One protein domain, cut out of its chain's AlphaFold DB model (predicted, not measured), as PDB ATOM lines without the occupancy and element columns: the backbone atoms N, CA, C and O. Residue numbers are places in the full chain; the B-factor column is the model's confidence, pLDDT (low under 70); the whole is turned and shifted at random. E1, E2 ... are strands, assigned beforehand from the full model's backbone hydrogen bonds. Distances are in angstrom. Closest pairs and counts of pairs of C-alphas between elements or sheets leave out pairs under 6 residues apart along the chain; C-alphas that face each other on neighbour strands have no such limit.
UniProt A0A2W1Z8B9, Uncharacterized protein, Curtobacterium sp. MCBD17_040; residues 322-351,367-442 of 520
ATOM      1  N   PHE A 322     356.574 202.207 315.848       88.75
ATOM      2  CA  PHE A 322     357.953 202.172 316.324       88.75
ATOM      3  C   PHE A 322     358.858 201.536 315.277       88.75
ATOM      4  O   PHE A 322     358.464 200.586 314.598       88.75
ATOM      5  N   ASP A 323     360.068 202.070 315.131       85.75
ATOM      6  CA  ASP A 323     361.112 201.377 314.379       85.75
ATOM      7  C   ASP A 323     361.675 200.189 315.183       85.75
ATOM      8  O   ASP A 323     361.305 199.955 316.337       85.75
ATOM      9  N   ARG A 324     362.589 199.410 314.593       81.19
ATOM     10  CA  ARG A 324     363.142 198.216 315.256       81.19
ATOM     11  C   ARG A 324     364.028 198.552 316.460       81.19
ATOM     12  O   ARG A 324     364.286 197.677 317.280       81.19
ATOM     13  N   ALA A 325     364.503 199.793 316.560       81.81
ATOM     14  CA  ALA A 325     365.212 200.297 317.732       81.81
ATOM     15  C   ALA A 325     364.246 200.790 318.828       81.81
ATOM     16  O   ALA A 325     364.697 201.279 319.862       81.81
ATOM     17  N   GLY A 326     362.934 200.677 318.607       84.12
ATOM     18  CA  GLY A 326     361.898 201.094 319.539       84.12
ATOM     19  C   GLY A 326     361.629 202.593 319.552       84.12
ATOM     20  O   GLY A 326     360.973 203.083 320.466       84.12
ATOM     21  N   ARG A 327     362.121 203.344 318.561       87.19
ATOM     22  CA  ARG A 327     361.908 204.794 318.500       87.19
ATOM     23  C   ARG A 327     360.553 205.105 317.868       87.19
ATOM     24  O   ARG A 327     360.216 204.486 316.856       87.19
ATOM     25  N   PRO A 328     359.802 206.081 318.405       91.56
ATOM     26  CA  PRO A 328     358.493 206.435 317.877       91.56
ATOM     27  C   PRO A 328     358.614 207.077 316.491       91.56
ATOM     28  O   PRO A 328     359.508 207.886 316.226       91.56
ATOM     29  N   VAL A 329     357.672 206.743 315.618       93.75
ATOM     30  CA  VAL A 329     357.488 207.354 314.304       93.75
ATOM     31  C   VAL A 329     356.017 207.700 314.139       93.75
ATOM     32  O   VAL A 329     355.160 206.818 314.199       93.75
ATOM     33  N   ILE A 330     355.725 208.980 313.920       96.25
ATOM     34  CA  ILE A 330     354.361 209.473 313.703       96.25
ATOM     35  C   ILE A 330     354.168 209.708 312.210       96.25
ATOM     36  O   ILE A 330     354.978 210.405 311.609       96.25
ATOM     37  N   ALA A 331     353.116 209.158 311.614       96.06
ATOM     38  CA  ALA A 331     352.743 209.387 310.224       96.06
ATOM     39  C   ALA A 331     351.393 210.102 310.124       96.06
ATOM     40  O   ALA A 331     350.446 209.770 310.837       96.06
ATOM     41  N   TYR A 332     351.322 211.076 309.225       96.00
ATOM     42  CA  TYR A 332     350.157 211.926 308.977       96.00
ATOM     43  C   TYR A 332     350.299 212.564 307.594       96.00
ATOM     44  O   TYR A 332     351.371 212.509 306.989       96.00
ATOM     45  N   TYR A 333     349.244 213.182 307.073       94.69
ATOM     46  CA  TYR A 333     349.343 214.007 305.870       94.69
ATOM     47  C   TYR A 333     348.970 215.455 306.160       94.69
ATOM     48  O   TYR A 333     348.270 215.747 307.126       94.69
ATOM     49  N   LYS A 334     349.466 216.353 305.312       95.19
ATOM     50  CA  LYS A 334     349.143 217.782 305.320       95.19
ATOM     51  C   LYS A 334     349.254 218.362 303.914       95.19
ATOM     52  O   LYS A 334     349.757 217.704 302.997       95.19
ATOM     53  N   TYR A 335     348.788 219.589 303.729       94.88
ATOM     54  CA  TYR A 335     349.000 220.326 302.496       94.88
ATOM     55  C   TYR A 335     350.445 220.818 302.360       94.88
ATOM     56  O   TYR A 335     351.129 221.123 303.335       94.88
ATOM     57  N   VAL A 336     350.880 220.935 301.109       94.69
ATOM     58  CA  VAL A 336     352.132 221.558 300.685       94.69
ATOM     59  C   VAL A 336     351.829 222.516 299.539       94.69
ATOM     60  O   VAL A 336     351.083 222.174 298.619       94.69
ATOM     61  N   GLY A 337     352.419 223.710 299.584       91.69
ATOM     62  CA  GLY A 337     352.132 224.792 298.639       91.69
ATOM     63  C   GLY A 337     350.829 225.536 298.954       91.69
ATOM     64  O   GLY A 337     350.224 225.353 300.009       91.69
ATOM     65  N   SER A 338     350.396 226.400 298.038       88.88
ATOM     66  CA  SER A 338     349.211 227.253 298.197       88.88
ATOM     67  C   SER A 338     348.457 227.435 296.872       88.88
ATOM     68  O   SER A 338     348.962 227.099 295.797       88.88
ATOM     69  N   GLY A 339     347.224 227.945 296.947       86.06
ATOM     70  CA  GLY A 339     346.384 228.209 295.774       86.06
ATOM     71  C   GLY A 339     346.143 226.961 294.916       86.06
ATOM     72  O   GLY A 339     345.945 225.863 295.435       86.06
ATOM     73  N   SER A 340     346.183 227.124 293.592       84.69
ATOM     74  CA  SER A 340     346.023 226.025 292.628       84.69
ATOM     75  C   SER A 340     347.195 225.034 292.603       84.69
ATOM     76  O   SER A 340     347.037 223.933 292.085       84.69
ATOM     77  N   GLY A 341     348.353 225.402 293.163       87.62
ATOM     78  CA  GLY A 341     349.528 224.532 293.285       87.62
ATOM     79  C   GLY A 341     349.552 223.691 294.565       87.62
ATOM     80  O   GLY A 341     350.515 222.960 294.792       87.62
ATOM     81  N   ARG A 342     348.526 223.802 295.420       92.12
ATOM     82  CA  ARG A 342     348.423 223.051 296.673       92.12
ATOM     83  C   ARG A 342     348.315 221.549 296.397       92.12
ATOM     84  O   ARG A 342     347.527 221.118 295.557       92.12
ATOM     85  N   THR A 343     349.070 220.748 297.142       93.44
ATOM     86  CA  THR A 343     349.006 219.277 297.101       93.44
ATOM     87  C   THR A 343     348.873 218.700 298.501       93.44
ATOM     88  O   THR A 343     349.294 219.337 299.459       93.44
ATOM     89  N   THR A 344     348.311 217.502 298.636       93.44
ATOM     90  CA  THR A 344     348.349 216.740 299.893       93.44
ATOM     91  C   THR A 344     349.533 215.787 299.865       93.44
ATOM     92  O   THR A 344     349.695 215.049 298.896       93.44
ATOM     93  N   GLN A 345     350.341 215.779 300.924       94.81
ATOM     94  CA  GLN A 345     351.510 214.907 301.048       94.81
ATOM     95  C   GLN A 345     351.525 214.188 302.393       94.81
ATOM     96  O   GLN A 345     351.107 214.741 303.406       94.81
ATOM     97  N   LEU A 346     352.054 212.968 302.391       94.38
ATOM     98  CA  LEU A 346     352.378 212.179 303.566       94.38
ATOM     99  C   LEU A 346     353.702 212.646 304.176       94.38
ATOM    100  O   LEU A 346     354.698 212.847 303.474       94.38
ATOM    101  N   PHE A 347     353.713 212.751 305.497       95.81
ATOM    102  CA  PHE A 347     354.859 213.096 306.319       95.81
ATOM    103  C   PHE A 347     355.088 212.032 307.387       95.81
ATOM    104  O   PHE A 347     354.160 211.347 307.824       95.81
ATOM    105  N   VAL A 348     356.340 211.932 307.827       95.62
ATOM    106  CA  VAL A 348     356.697 211.266 309.078       95.62
ATOM    107  C   VAL A 348     357.402 212.242 310.010       95.62
ATOM    108  O   VAL A 348     358.200 213.060 309.552       95.62
ATOM    109  N   ALA A 349     357.151 212.129 311.309       95.19
ATOM    110  CA  ALA A 349     357.904 212.806 312.354       95.19
ATOM    111  C   ALA A 349     358.679 211.780 313.185       95.19
ATOM    112  O   ALA A 349     358.124 210.762 313.613       95.19
ATOM    113  N   ARG A 350     359.969 212.046 313.408       92.38
ATOM    114  CA  ARG A 350     360.865 211.206 314.217       92.38
ATOM    115  C   ARG A 350     361.668 212.055 315.196       92.38
ATOM    116  O   ARG A 350     362.048 213.163 314.827       92.38
ATOM    117  N   PRO A 351     361.994 211.553 316.395       89.94
ATOM    118  CA  PRO A 351     362.936 212.233 317.270       89.94
ATOM    119  C   PRO A 351     364.318 212.334 316.620       89.94
ATOM    120  O   PRO A 351     364.814 211.360 316.047       89.94
ATOM    121  N   SER A 367     350.270 213.859 293.673       88.31
ATOM    122  CA  SER A 367     349.644 214.951 292.929       88.31
ATOM    123  C   SER A 367     348.228 215.227 293.438       88.31
ATOM    124  O   SER A 367     347.533 214.315 293.898       88.31
ATOM    125  N   GLY A 368     347.802 216.487 293.322       87.12
ATOM    126  CA  GLY A 368     346.479 216.952 293.739       87.12
ATOM    127  C   GLY A 368     346.358 217.225 295.240       87.12
ATOM    128  O   GLY A 368     347.184 216.793 296.045       87.12
ATOM    129  N   ALA A 369     345.316 217.969 295.606       86.31
ATOM    130  CA  ALA A 369     344.943 218.233 296.990       86.31
ATOM    131  C   ALA A 369     343.677 217.456 297.346       86.31
ATOM    132  O   ALA A 369     342.704 217.450 296.591       86.31
ATOM    133  N   TYR A 370     343.701 216.837 298.519       84.75
ATOM    134  CA  TYR A 370     342.519 216.298 299.158       84.75
ATOM    135  C   TYR A 370     341.777 217.430 299.871       84.75
ATOM    136  O   TYR A 370     342.205 217.855 300.934       84.75
ATOM    137  N   ASP A 371     340.695 217.924 299.271       81.38
ATOM    138  CA  ASP A 371     339.937 219.061 299.802       81.38
ATOM    139  C   ASP A 371     339.090 218.672 301.028       81.38
ATOM    140  O   ASP A 371     337.988 218.129 300.899       81.38
ATOM    141  N   LEU A 372     339.615 218.964 302.221       81.25
ATOM    142  CA  LEU A 372     338.942 218.714 303.500       81.25
ATOM    143  C   LEU A 372     337.695 219.589 303.725       81.25
ATOM    144  O   LEU A 372     336.816 219.202 304.491       81.25
ATOM    145  N   ALA A 373     337.535 220.705 303.009       69.75
ATOM    146  CA  ALA A 373     336.304 221.497 303.087       69.75
ATOM    147  C   ALA A 373     335.115 220.808 302.377       69.75
ATOM    148  O   ALA A 373     333.972 221.246 302.488       69.75
ATOM    149  N   ARG A 374     335.365 219.718 301.630       66.75
ATOM    150  CA  ARG A 374     334.350 218.947 300.881       66.75
ATOM    151  C   ARG A 374     334.084 217.552 301.452       66.75
ATOM    152  O   ARG A 374     333.519 216.698 300.749       66.75
ATOM    153  N   LEU A 375     334.488 217.297 302.700       62.88
ATOM    154  CA  LEU A 375     334.154 216.049 303.393       62.88
ATOM    155  C   LEU A 375     332.630 215.867 303.444       62.88
ATOM    156  O   LEU A 375     331.905 216.748 303.887       62.88
ATOM    157  N   GLY A 376     332.144 214.723 302.952       49.41
ATOM    158  CA  GLY A 376     330.710 214.421 302.815       49.41
ATOM    159  C   GLY A 376     330.284 214.073 301.386       49.41
ATOM    160  O   GLY A 376     329.241 213.456 301.181       49.41
ATOM    161  N   THR A 377     331.117 214.377 300.387       46.25
ATOM    162  CA  THR A 377     330.971 213.810 299.038       46.25
ATOM    163  C   THR A 377     331.718 212.473 298.967       46.25
ATOM    164  O   THR A 377     332.845 212.362 299.444       46.25
ATOM    165  N   ALA A 378     331.105 211.430 298.399       42.84
ATOM    166  CA  ALA A 378     331.592 210.040 298.420       42.84
ATOM    167  C   ALA A 378     332.941 209.776 297.696       42.84
ATOM    168  O   ALA A 378     333.272 208.628 297.400       42.84
ATOM    169  N   GLN A 379     333.720 210.808 297.360       45.75
ATOM    170  CA  GLN A 379     334.779 210.731 296.352       45.75
ATOM    171  C   GLN A 379     336.194 211.108 296.795       45.75
ATOM    172  O   GLN A 379     337.101 211.007 295.973       45.75
ATOM    173  N   GLN A 380     336.446 211.517 298.037       57.03
ATOM    174  CA  GLN A 380     337.781 211.999 298.409       57.03
ATOM    175  C   GLN A 380     338.113 211.591 299.853       57.03
ATOM    176  O   GLN A 380     337.351 211.884 300.771       57.03
ATOM    177  N   GLY A 381     339.224 210.881 300.050       69.00
ATOM    178  CA  GLY A 381     339.653 210.356 301.349       69.00
ATOM    179  C   GLY A 381     341.049 209.780 301.289       69.00
ATOM    180  O   GLY A 381     341.389 209.089 300.329       69.00
ATOM    181  N   ILE A 382     341.859 210.078 302.300       80.56
ATOM    182  CA  ILE A 382     343.133 209.409 302.551       80.56
ATOM    183  C   ILE A 382     343.092 208.921 303.994       80.56
ATOM    184  O   ILE A 382     342.895 209.712 304.913       80.56
ATOM    185  N   ALA A 383     343.273 207.620 304.181       81.44
ATOM    186  CA  ALA A 383     343.476 207.012 305.484       81.44
ATOM    187  C   ALA A 383     344.951 206.638 305.611       81.44
ATOM    188  O   ALA A 383     345.467 205.906 304.767       81.44
ATOM    189  N   VAL A 384     345.622 207.114 306.659       78.75
ATOM    190  CA  VAL A 384     346.887 206.522 307.109       78.75
ATOM    191  C   VAL A 384     346.511 205.336 307.984       78.75
ATOM    192  O   VAL A 384     345.826 205.502 308.990       78.75
ATOM    193  N   THR A 385     346.881 204.132 307.565       79.25
ATOM    194  CA  THR A 385     346.373 202.903 308.178       79.25
ATOM    195  C   THR A 385     347.296 202.382 309.263       79.25
ATOM    196  O   THR A 385     346.810 201.868 310.260       79.25
ATOM    197  N   SER A 386     348.612 202.516 309.091       79.19
ATOM    198  CA  SER A 386     349.587 201.930 310.012       79.19
ATOM    199  C   SER A 386     350.969 202.561 309.882       79.19
ATOM    200  O   SER A 386     351.319 203.128 308.845       79.19
ATOM    201  N   VAL A 387     351.769 202.402 310.936       79.19
ATOM    202  CA  VAL A 387     353.226 202.559 310.917       79.19
ATOM    203  C   VAL A 387     353.809 201.290 311.532       79.19
ATOM    204  O   VAL A 387     353.613 201.037 312.717       79.19
ATOM    205  N   SER A 388     354.486 200.470 310.735       79.81
ATOM    206  CA  SER A 388     355.012 199.169 311.170       79.81
ATOM    207  C   SER A 388     356.450 198.952 310.710       79.81
ATOM    208  O   SER A 388     356.964 199.672 309.856       79.81
ATOM    209  N   THR A 389     357.141 197.964 311.270       73.75
ATOM    210  CA  THR A 389     358.470 197.565 310.787       73.75
ATOM    211  C   THR A 389     358.356 196.728 309.499       73.75
ATOM    212  O   THR A 389     357.482 195.864 309.439       73.75
ATOM    213  N   PRO A 390     359.226 196.914 308.483       63.53
ATOM    214  CA  PRO A 390     359.194 196.127 307.250       63.53
ATOM    215  C   PRO A 390     359.502 194.643 307.481       63.53
ATOM    216  O   PRO A 390     360.343 194.301 308.316       63.53
ATOM    217  N   VAL A 391     358.898 193.771 306.664       57.56
ATOM    218  CA  VAL A 391     359.151 192.320 306.652       57.56
ATOM    219  C   VAL A 391     359.426 191.846 305.211       57.56
ATOM    220  O   VAL A 391     358.549 192.014 304.364       57.56
ATOM    221  N   PRO A 392     360.595 191.233 304.908       55.91
ATOM    222  CA  PRO A 392     361.792 191.149 305.749       55.91
ATOM    223  C   PRO A 392     362.451 192.530 305.926       55.91
ATOM    224  O   PRO A 392     362.351 193.403 305.066       55.91
ATOM    225  N   ALA A 393     363.121 192.741 307.060       53.59
ATOM    226  CA  ALA A 393     363.686 194.042 307.412       53.59
ATOM    227  C   ALA A 393     364.835 194.442 306.469       53.59
ATOM    228  O   ALA A 393     365.871 193.779 306.450       53.59
ATOM    229  N   ALA A 394     364.677 195.549 305.736       58.03
ATOM    230  CA  ALA A 394     365.749 196.119 304.917       58.03
ATOM    231  C   ALA A 394     366.840 196.789 305.784       58.03
ATOM    232  O   ALA A 394     368.027 196.565 305.553       58.03
ATOM    233  N   ALA A 395     366.452 197.535 306.829       67.69
ATOM    234  CA  ALA A 395     367.354 198.101 307.839       67.69
ATOM    235  C   ALA A 395     366.650 198.287 309.211       67.69
ATOM    236  O   ALA A 395     365.422 198.359 309.260       67.69
ATOM    237  N   PRO A 396     367.388 198.393 310.341       64.94
ATOM    238  CA  PRO A 396     366.803 198.516 311.689       64.94
ATOM    239  C   PRO A 396     365.908 199.748 311.906       64.94
ATOM    240  O   PRO A 396     365.052 199.754 312.782       64.94
ATOM    241  N   ASN A 397     366.097 200.796 311.114       75.81
ATOM    242  CA  ASN A 397     365.423 202.080 311.309       75.81
ATOM    243  C   ASN A 397     364.327 202.343 310.272       75.81
ATOM    244  O   ASN A 397     363.781 203.451 310.196       75.81
ATOM    245  N   ASP A 398     364.055 201.363 309.420       82.62
ATOM    246  CA  ASP A 398     363.058 201.503 308.378       82.62
ATOM    247  C   ASP A 398     361.677 201.235 308.970       82.62
ATOM    248  O   ASP A 398     361.509 200.380 309.840       82.62
ATOM    249  N   VAL A 399     360.688 201.982 308.491       85.38
ATOM    250  CA  VAL A 399     359.274 201.723 308.771       85.38
ATOM    251  C   VAL A 399     358.501 201.654 307.466       85.38
ATOM    252  O   VAL A 399     358.898 202.235 306.458       85.38
ATOM    253  N   VAL A 400     357.377 200.962 307.489       87.06
ATOM    254  CA  VAL A 400     356.370 200.956 306.441       87.06
ATOM    255  C   VAL A 400     355.191 201.774 306.935       87.06
ATOM    256  O   VAL A 400     354.621 201.484 307.985       87.06
ATOM    257  N   VAL A 401     354.827 202.802 306.174       88.56
ATOM    258  CA  VAL A 401     353.611 203.577 306.404       88.56
ATOM    259  C   VAL A 401     352.542 203.083 305.443       88.56
ATOM    260  O   VAL A 401     352.646 203.291 304.231       88.56
ATOM    261  N   GLY A 402     351.529 202.413 305.981       89.06
ATOM    262  CA  GLY A 402     350.357 201.994 305.223       89.06
ATOM    263  C   GLY A 402     349.397 203.162 305.015       89.06
ATOM    264  O   GLY A 402     349.174 203.964 305.924       89.06
ATOM    265  N   TYR A 403     348.814 203.263 303.825       87.81
ATOM    266  CA  TYR A 403     347.764 204.229 303.532       87.81
ATOM    267  C   TYR A 403     346.804 203.715 302.454       87.81
ATOM    268  O   TYR A 403     347.144 202.858 301.641       87.81
ATOM    269  N   ALA A 404     345.599 204.268 302.411       83.75
ATOM    270  CA  ALA A 404     344.629 204.002 301.358       83.75
ATOM    271  C   ALA A 404     343.958 205.302 300.922       83.75
ATOM    272  O   ALA A 404     343.675 206.173 301.744       83.75
ATOM    273  N   ARG A 405     343.694 205.430 299.620       81.12
ATOM    274  CA  ARG A 405     342.839 206.495 299.082       81.12
ATOM    275  C   ARG A 405     341.423 205.960 298.910       81.12
ATOM    276  O   ARG A 405     341.262 204.769 298.652       81.12
ATOM    277  N   SER A 406     340.410 206.818 298.997       72.94
ATOM    278  CA  SER A 406     339.022 206.437 298.716       72.94
ATOM    279  C   SER A 406     338.926 205.698 297.384       72.94
ATOM    280  O   SER A 406     339.384 206.201 296.360       72.94
ATOM    281  N   ASN A 407     338.337 204.499 297.410       65.81
ATOM    282  CA  ASN A 407     338.161 203.610 296.253       65.81
ATOM    283  C   ASN A 407     339.467 203.141 295.575       65.81
ATOM    284  O   ASN A 407     339.423 202.585 294.479       65.81
ATOM    285  N   GLY A 408     340.625 203.356 296.204       69.31
ATOM    286  CA  GLY A 408     341.924 202.879 295.739       69.31
ATOM    287  C   GLY A 408     342.408 201.656 296.524       69.31
ATOM    288  O   GLY A 408     341.955 201.424 297.647       69.31
ATOM    289  N   PRO A 409     343.350 200.873 295.969       74.62
ATOM    290  CA  PRO A 409     343.978 199.792 296.717       74.62
ATOM    291  C   PRO A 409     344.777 200.349 297.901       74.62
ATOM    292  O   PRO A 409     345.275 201.478 297.853       74.62
ATOM    293  N   ALA A 410     344.942 199.532 298.941       81.75
ATOM    294  CA  ALA A 410     345.885 199.824 300.010       81.75
ATOM    295  C   ALA A 410     347.316 199.899 299.447       81.75
ATOM    296  O   ALA A 410     347.717 199.126 298.572       81.75
ATOM    297  N   ARG A 411     348.088 200.859 299.940       87.81
ATOM    298  CA  ARG A 411     349.455 201.155 299.516       87.81
ATOM    299  C   ARG A 411     350.352 201.313 300.732       87.81
ATOM    300  O   ARG A 411     349.885 201.556 301.841       87.81
ATOM    301  N   ALA A 412     351.647 201.164 300.510       87.56
ATOM    302  CA  ALA A 412     352.666 201.285 301.531       87.56
ATOM    303  C   ALA A 412     353.815 202.138 301.006       87.56
ATOM    304  O   ALA A 412     354.321 201.899 299.907       87.56
ATOM    305  N   ILE A 413     354.256 203.090 301.825       87.88
ATOM    306  CA  ILE A 413     355.526 203.780 301.627       87.88
ATOM    307  C   ILE A 413     356.535 203.203 302.614       87.88
ATOM    308  O   ILE A 413     356.349 203.288 303.826       87.88
ATOM    309  N   THR A 414     357.615 202.622 302.098       87.31
ATOM    310  CA  THR A 414     358.769 202.262 302.928       87.31
ATOM    311  C   THR A 414     359.605 203.517 303.143       87.31
ATOM    312  O   THR A 414     359.995 204.195 302.187       87.31
ATOM    313  N   VAL A 415     359.864 203.831 304.405       85.00
ATOM    314  CA  VAL A 415     360.545 205.035 304.862       85.00
ATOM    315  C   VAL A 415     361.834 204.635 305.561       85.00
ATOM    316  O   VAL A 415     361.806 204.027 306.631       85.00
ATOM    317  N   ALA A 416     362.963 205.017 304.972       81.75
ATOM    318  CA  ALA A 416     364.276 204.794 305.553       81.75
ATOM    319  C   ALA A 416     364.681 205.954 306.464       81.75
ATOM    320  O   ALA A 416     364.359 207.112 306.176       81.75
ATOM    321  N   SER A 417     365.422 205.676 307.542       73.06
ATOM    322  CA  SER A 417     366.118 206.755 308.263       73.06
ATOM    323  C   SER A 417     367.237 207.325 307.402       73.06
ATOM    324  O   SER A 417     368.014 206.560 306.827       73.06
ATOM    325  N   GLY A 418     367.374 208.647 307.366       62.91
ATOM    326  CA  GLY A 418     368.588 209.282 306.876       62.91
ATOM    327  C   GLY A 418     369.766 208.782 307.707       62.91
ATOM    328  O   GLY A 418     369.787 208.937 308.927       62.91
ATOM    329  N   ALA A 419     370.714 208.096 307.067       47.91
ATOM    330  CA  ALA A 419     371.932 207.676 307.738       47.91
ATOM    331  C   ALA A 419     372.685 208.926 308.207       47.91
ATOM    332  O   ALA A 419     372.877 209.859 307.425       47.91
ATOM    333  N   SER A 420     373.199 208.900 309.436       45.66
ATOM    334  CA  SER A 420     374.083 209.917 310.028       45.66
ATOM    335  C   SER A 420     375.427 210.098 309.292       45.66
ATOM    336  O   SER A 420     376.356 210.675 309.845       45.66
ATOM    337  N   GLY A 421     375.560 209.574 308.068       40.62
ATOM    338  CA  GLY A 421     376.761 209.617 307.234       40.62
ATOM    339  C   GLY A 421     376.575 210.285 305.868       40.62
ATOM    340  O   GLY A 421     377.558 210.445 305.152       40.62
ATOM    341  N   ALA A 422     375.358 210.696 305.485       42.78
ATOM    342  CA  ALA A 422     375.177 211.578 304.332       42.78
ATOM    343  C   ALA A 422     375.402 213.022 304.800       42.78
ATOM    344  O   ALA A 422     374.667 213.514 305.655       42.78
ATOM    345  N   SER A 423     376.438 213.686 304.285       33.19
ATOM    346  CA  SER A 423     376.789 215.062 304.652       33.19
ATOM    347  C   SER A 423     375.563 215.982 304.557       33.19
ATOM    348  O   SER A 423     375.083 216.252 303.457       33.19
ATOM    349  N   GLY A 424     375.049 216.435 305.706       45.28
ATOM    350  CA  GLY A 424     373.902 217.347 305.810       45.28
ATOM    351  C   GLY A 424     372.582 216.738 306.303       45.28
ATOM    352  O   GLY A 424     371.644 217.495 306.541       45.28
ATOM    353  N   ALA A 425     372.476 215.419 306.501       50.88
ATOM    354  CA  ALA A 425     371.272 214.811 307.078       50.88
ATOM    355  C   ALA A 425     371.268 214.943 308.613       50.88
ATOM    356  O   ALA A 425     372.169 214.439 309.285       50.88
ATOM    357  N   SER A 426     370.250 215.599 309.184       54.44
ATOM    358  CA  SER A 426     370.049 215.610 310.636       54.44
ATOM    359  C   SER A 426     369.691 214.209 311.137       54.44
ATOM    360  O   SER A 426     369.012 213.432 310.450       54.44
ATOM    361  N   ALA A 427     370.131 213.877 312.352       58.41
ATOM    362  CA  ALA A 427     369.601 212.721 313.059       58.41
ATOM    363  C   ALA A 427     368.067 212.869 313.156       58.41
ATOM    364  O   ALA A 427     367.567 213.971 313.361       58.41
ATOM    365  N   GLY A 428     367.316 211.796 312.889       58.88
ATOM    366  CA  GLY A 428     365.847 211.831 312.787       58.88
ATOM    367  C   GLY A 428     365.283 212.096 311.382       58.88
ATOM    368  O   GLY A 428     364.104 211.835 311.154       58.88
ATOM    369  N   SER A 429     366.093 212.528 310.408       74.19
ATOM    370  CA  SER A 429     365.629 212.672 309.017       74.19
ATOM    371  C   SER A 429     365.150 211.343 308.418       74.19
ATOM    372  O   SER A 429     365.582 210.251 308.812       74.19
ATOM    373  N   ALA A 430     364.238 211.421 307.450       77.44
ATOM    374  CA  ALA A 430     363.686 210.259 306.766       77.44
ATOM    375  C   ALA A 430     363.637 210.461 305.246       77.44
ATOM    376  O   ALA A 430     363.722 211.580 304.752       77.44
ATOM    377  N   ARG A 431     363.502 209.380 304.478       81.12
ATOM    378  CA  ARG A 431     363.200 209.459 303.042       81.12
ATOM    379  C   ARG A 431     362.379 208.262 302.597       81.12
ATOM    380  O   ARG A 431     362.591 207.152 303.085       81.12
ATOM    381  N   SER A 432     361.497 208.460 301.625       79.31
ATOM    382  CA  SER A 432     360.855 207.343 300.939       79.31
ATOM    383  C   SER A 432     361.883 206.555 300.132       79.31
ATOM    384  O   SER A 432     362.652 207.130 299.357       79.31
ATOM    385  N   VAL A 433     361.885 205.238 300.302       79.62
ATOM    386  CA  VAL A 433     362.677 204.297 299.495       79.62
ATOM    387  C   VAL A 433     361.812 203.535 298.497       79.62
ATOM    388  O   VAL A 433     362.309 203.174 297.435       79.62
ATOM    389  N   ALA A 434     360.527 203.340 298.794       80.81
ATOM    390  CA  ALA A 434     359.568 202.732 297.878       80.81
ATOM    391  C   ALA A 434     358.146 203.213 298.188       80.81
ATOM    392  O   ALA A 434     357.804 203.358 299.357       80.81
ATOM    393  N   ASP A 435     357.328 203.409 297.152       86.31
ATOM    394  CA  ASP A 435     355.868 203.570 297.230       86.31
ATOM    395  C   ASP A 435     355.246 202.517 296.311       86.31
ATOM    396  O   ASP A 435     355.369 202.592 295.084       86.31
ATOM    397  N   ALA A 436     354.600 201.519 296.900       85.25
ATOM    398  CA  ALA A 436     354.028 200.406 296.161       85.25
ATOM    399  C   ALA A 436     352.601 200.108 296.636       85.25
ATOM    400  O   ALA A 436     352.273 200.335 297.806       85.25
ATOM    401  N   PRO A 437     351.736 199.565 295.758       81.75
ATOM    402  CA  PRO A 437     350.574 198.823 296.225       81.75
ATOM    403  C   PRO A 437     351.034 197.803 297.261       81.75
ATOM    404  O   PRO A 437     352.002 197.082 297.011       81.75
ATOM    405  N   ILE A 438     350.354 197.741 298.406       71.19
ATOM    406  CA  ILE A 438     350.506 196.580 299.278       71.19
ATOM    407  C   ILE A 438     349.963 195.435 298.428       71.19
ATOM    408  O   ILE A 438     348.791 195.513 298.035       71.19
ATOM    409  N   PRO A 439     350.788 194.429 298.058       60.94
ATOM    410  CA  PRO A 439     350.255 193.240 297.422       60.94
ATOM    411  C   PRO A 439     349.109 192.808 298.310       60.94
ATOM    412  O   PRO A 439     349.289 192.767 299.526       60.94
ATOM    413  N   THR A 440     347.931 192.562 297.749       53.12
ATOM    414  CA  THR A 440     346.876 191.926 298.522       53.12
ATOM    415  C   THR A 440     347.447 190.584 298.971       53.12
ATOM    416  O   THR A 440     347.332 189.596 298.252       53.12
ATOM    417  N   THR A 441     348.099 190.531 300.140       52.50
ATOM    418  CA  THR A 441     348.041 189.363 301.003       52.50
ATOM    419  C   THR A 441     346.557 189.128 301.057       52.50
ATOM    420  O   THR A 441     345.849 190.020 301.529       52.50
ATOM    421  N   THR A 442     346.078 188.098 300.364       55.25
ATOM    422  CA  THR A 442     344.654 187.912 300.123       55.25
ATOM    423  C   THR A 442     344.006 187.911 301.486       55.25
ATOM    424  O   THR A 442     344.135 186.919 302.204       55.25
TER     425      THR A 442
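Overview. This is residues 322 to 351 and 367 to 442 of the 520 residues of an uncharacterized protein of Curtobacterium sp. MCBD17_040 (UniProt A0A2W1Z8B9). A strongly twisted sheet of four strands, E3 to E6, has a two-stranded hairpin, E1 and E2, over one face, making a small sandwich with its strands crossed at 41 degrees. Long loops reach to opposite ends of the longest axis, residues 367 to 381 at one and residues 418 to 429 at the other. The printed part has 106 residues, no named helix and six named strands in the order E1 to E6; the class is all strand, though under half of the residues, 48, are in named elements. The larger sheet runs E3, E4, E5, E6 and the smaller E1, E2, both antiparallel. The whole is only just compact, close to loose, with a radius of gyration of the C-alphas of 15.2 A, and its outline is flat, 44 by 38 by 19 A.

Along the chain. In the larger sheet, E3 is residues 382 to 388, 17.9 A from first to last C-alpha, E4 is 399 to 405, 19.7 A, E5 is 410 to 417, 22.9 A, and E6 is 430 to 437, 20.3 A. C-alpha 382 is at (343.133, 209.409, 302.551) and C-alpha 437 at (350.574, 198.823, 296.225). In the smaller sheet, E1 is residues 328 to 336, 23.8 A, beginning with C-alpha 328 at (358.493, 206.435, 317.877), and E2 is 343 to 351, 25.5 A. E1 bends by 54 degrees at residue 333, and E6 by 54 degrees at residue 433.

Arrangement. E3 to E6 form a meander, each strand the antiparallel neighbour of the one before, with E3 and E6 as edge strands. In the hairpin E3 and E4, N 385 and O 402 are within hydrogen-bond range at 2.8 A; in E4 and E5, N 401 and O 413 at 2.8 A; in E5 and E6, N 414 and O 434 at 2.8 A. In the hairpin E1 and E2, at 153 degrees, N 336 and O 343 are 2.8 A apart. Between the sheets, the closest C-alphas of E1 and E3 are those of Tyr 332 and Val 384, 6.6 A, and of E2 and E6 those of Val 348 and Ala 430, 7.4 A. E2 and E4 are near each other, while E1 and E6 are apart.

Size, cuts and confidence. The two farthest C-alphas, of Thr 377 and Gly 421, are 46.7 A apart. Residues 352 to 366 are not printed, and C-alphas 351 and 367 are 27.9 A apart across this cut. The link E5 to E6 is long, and E4 to E5 is tight. The mean pLDDT of the printed part is 76.3; 33 residues are under 70, among them 373 to 381 and 418 to 428.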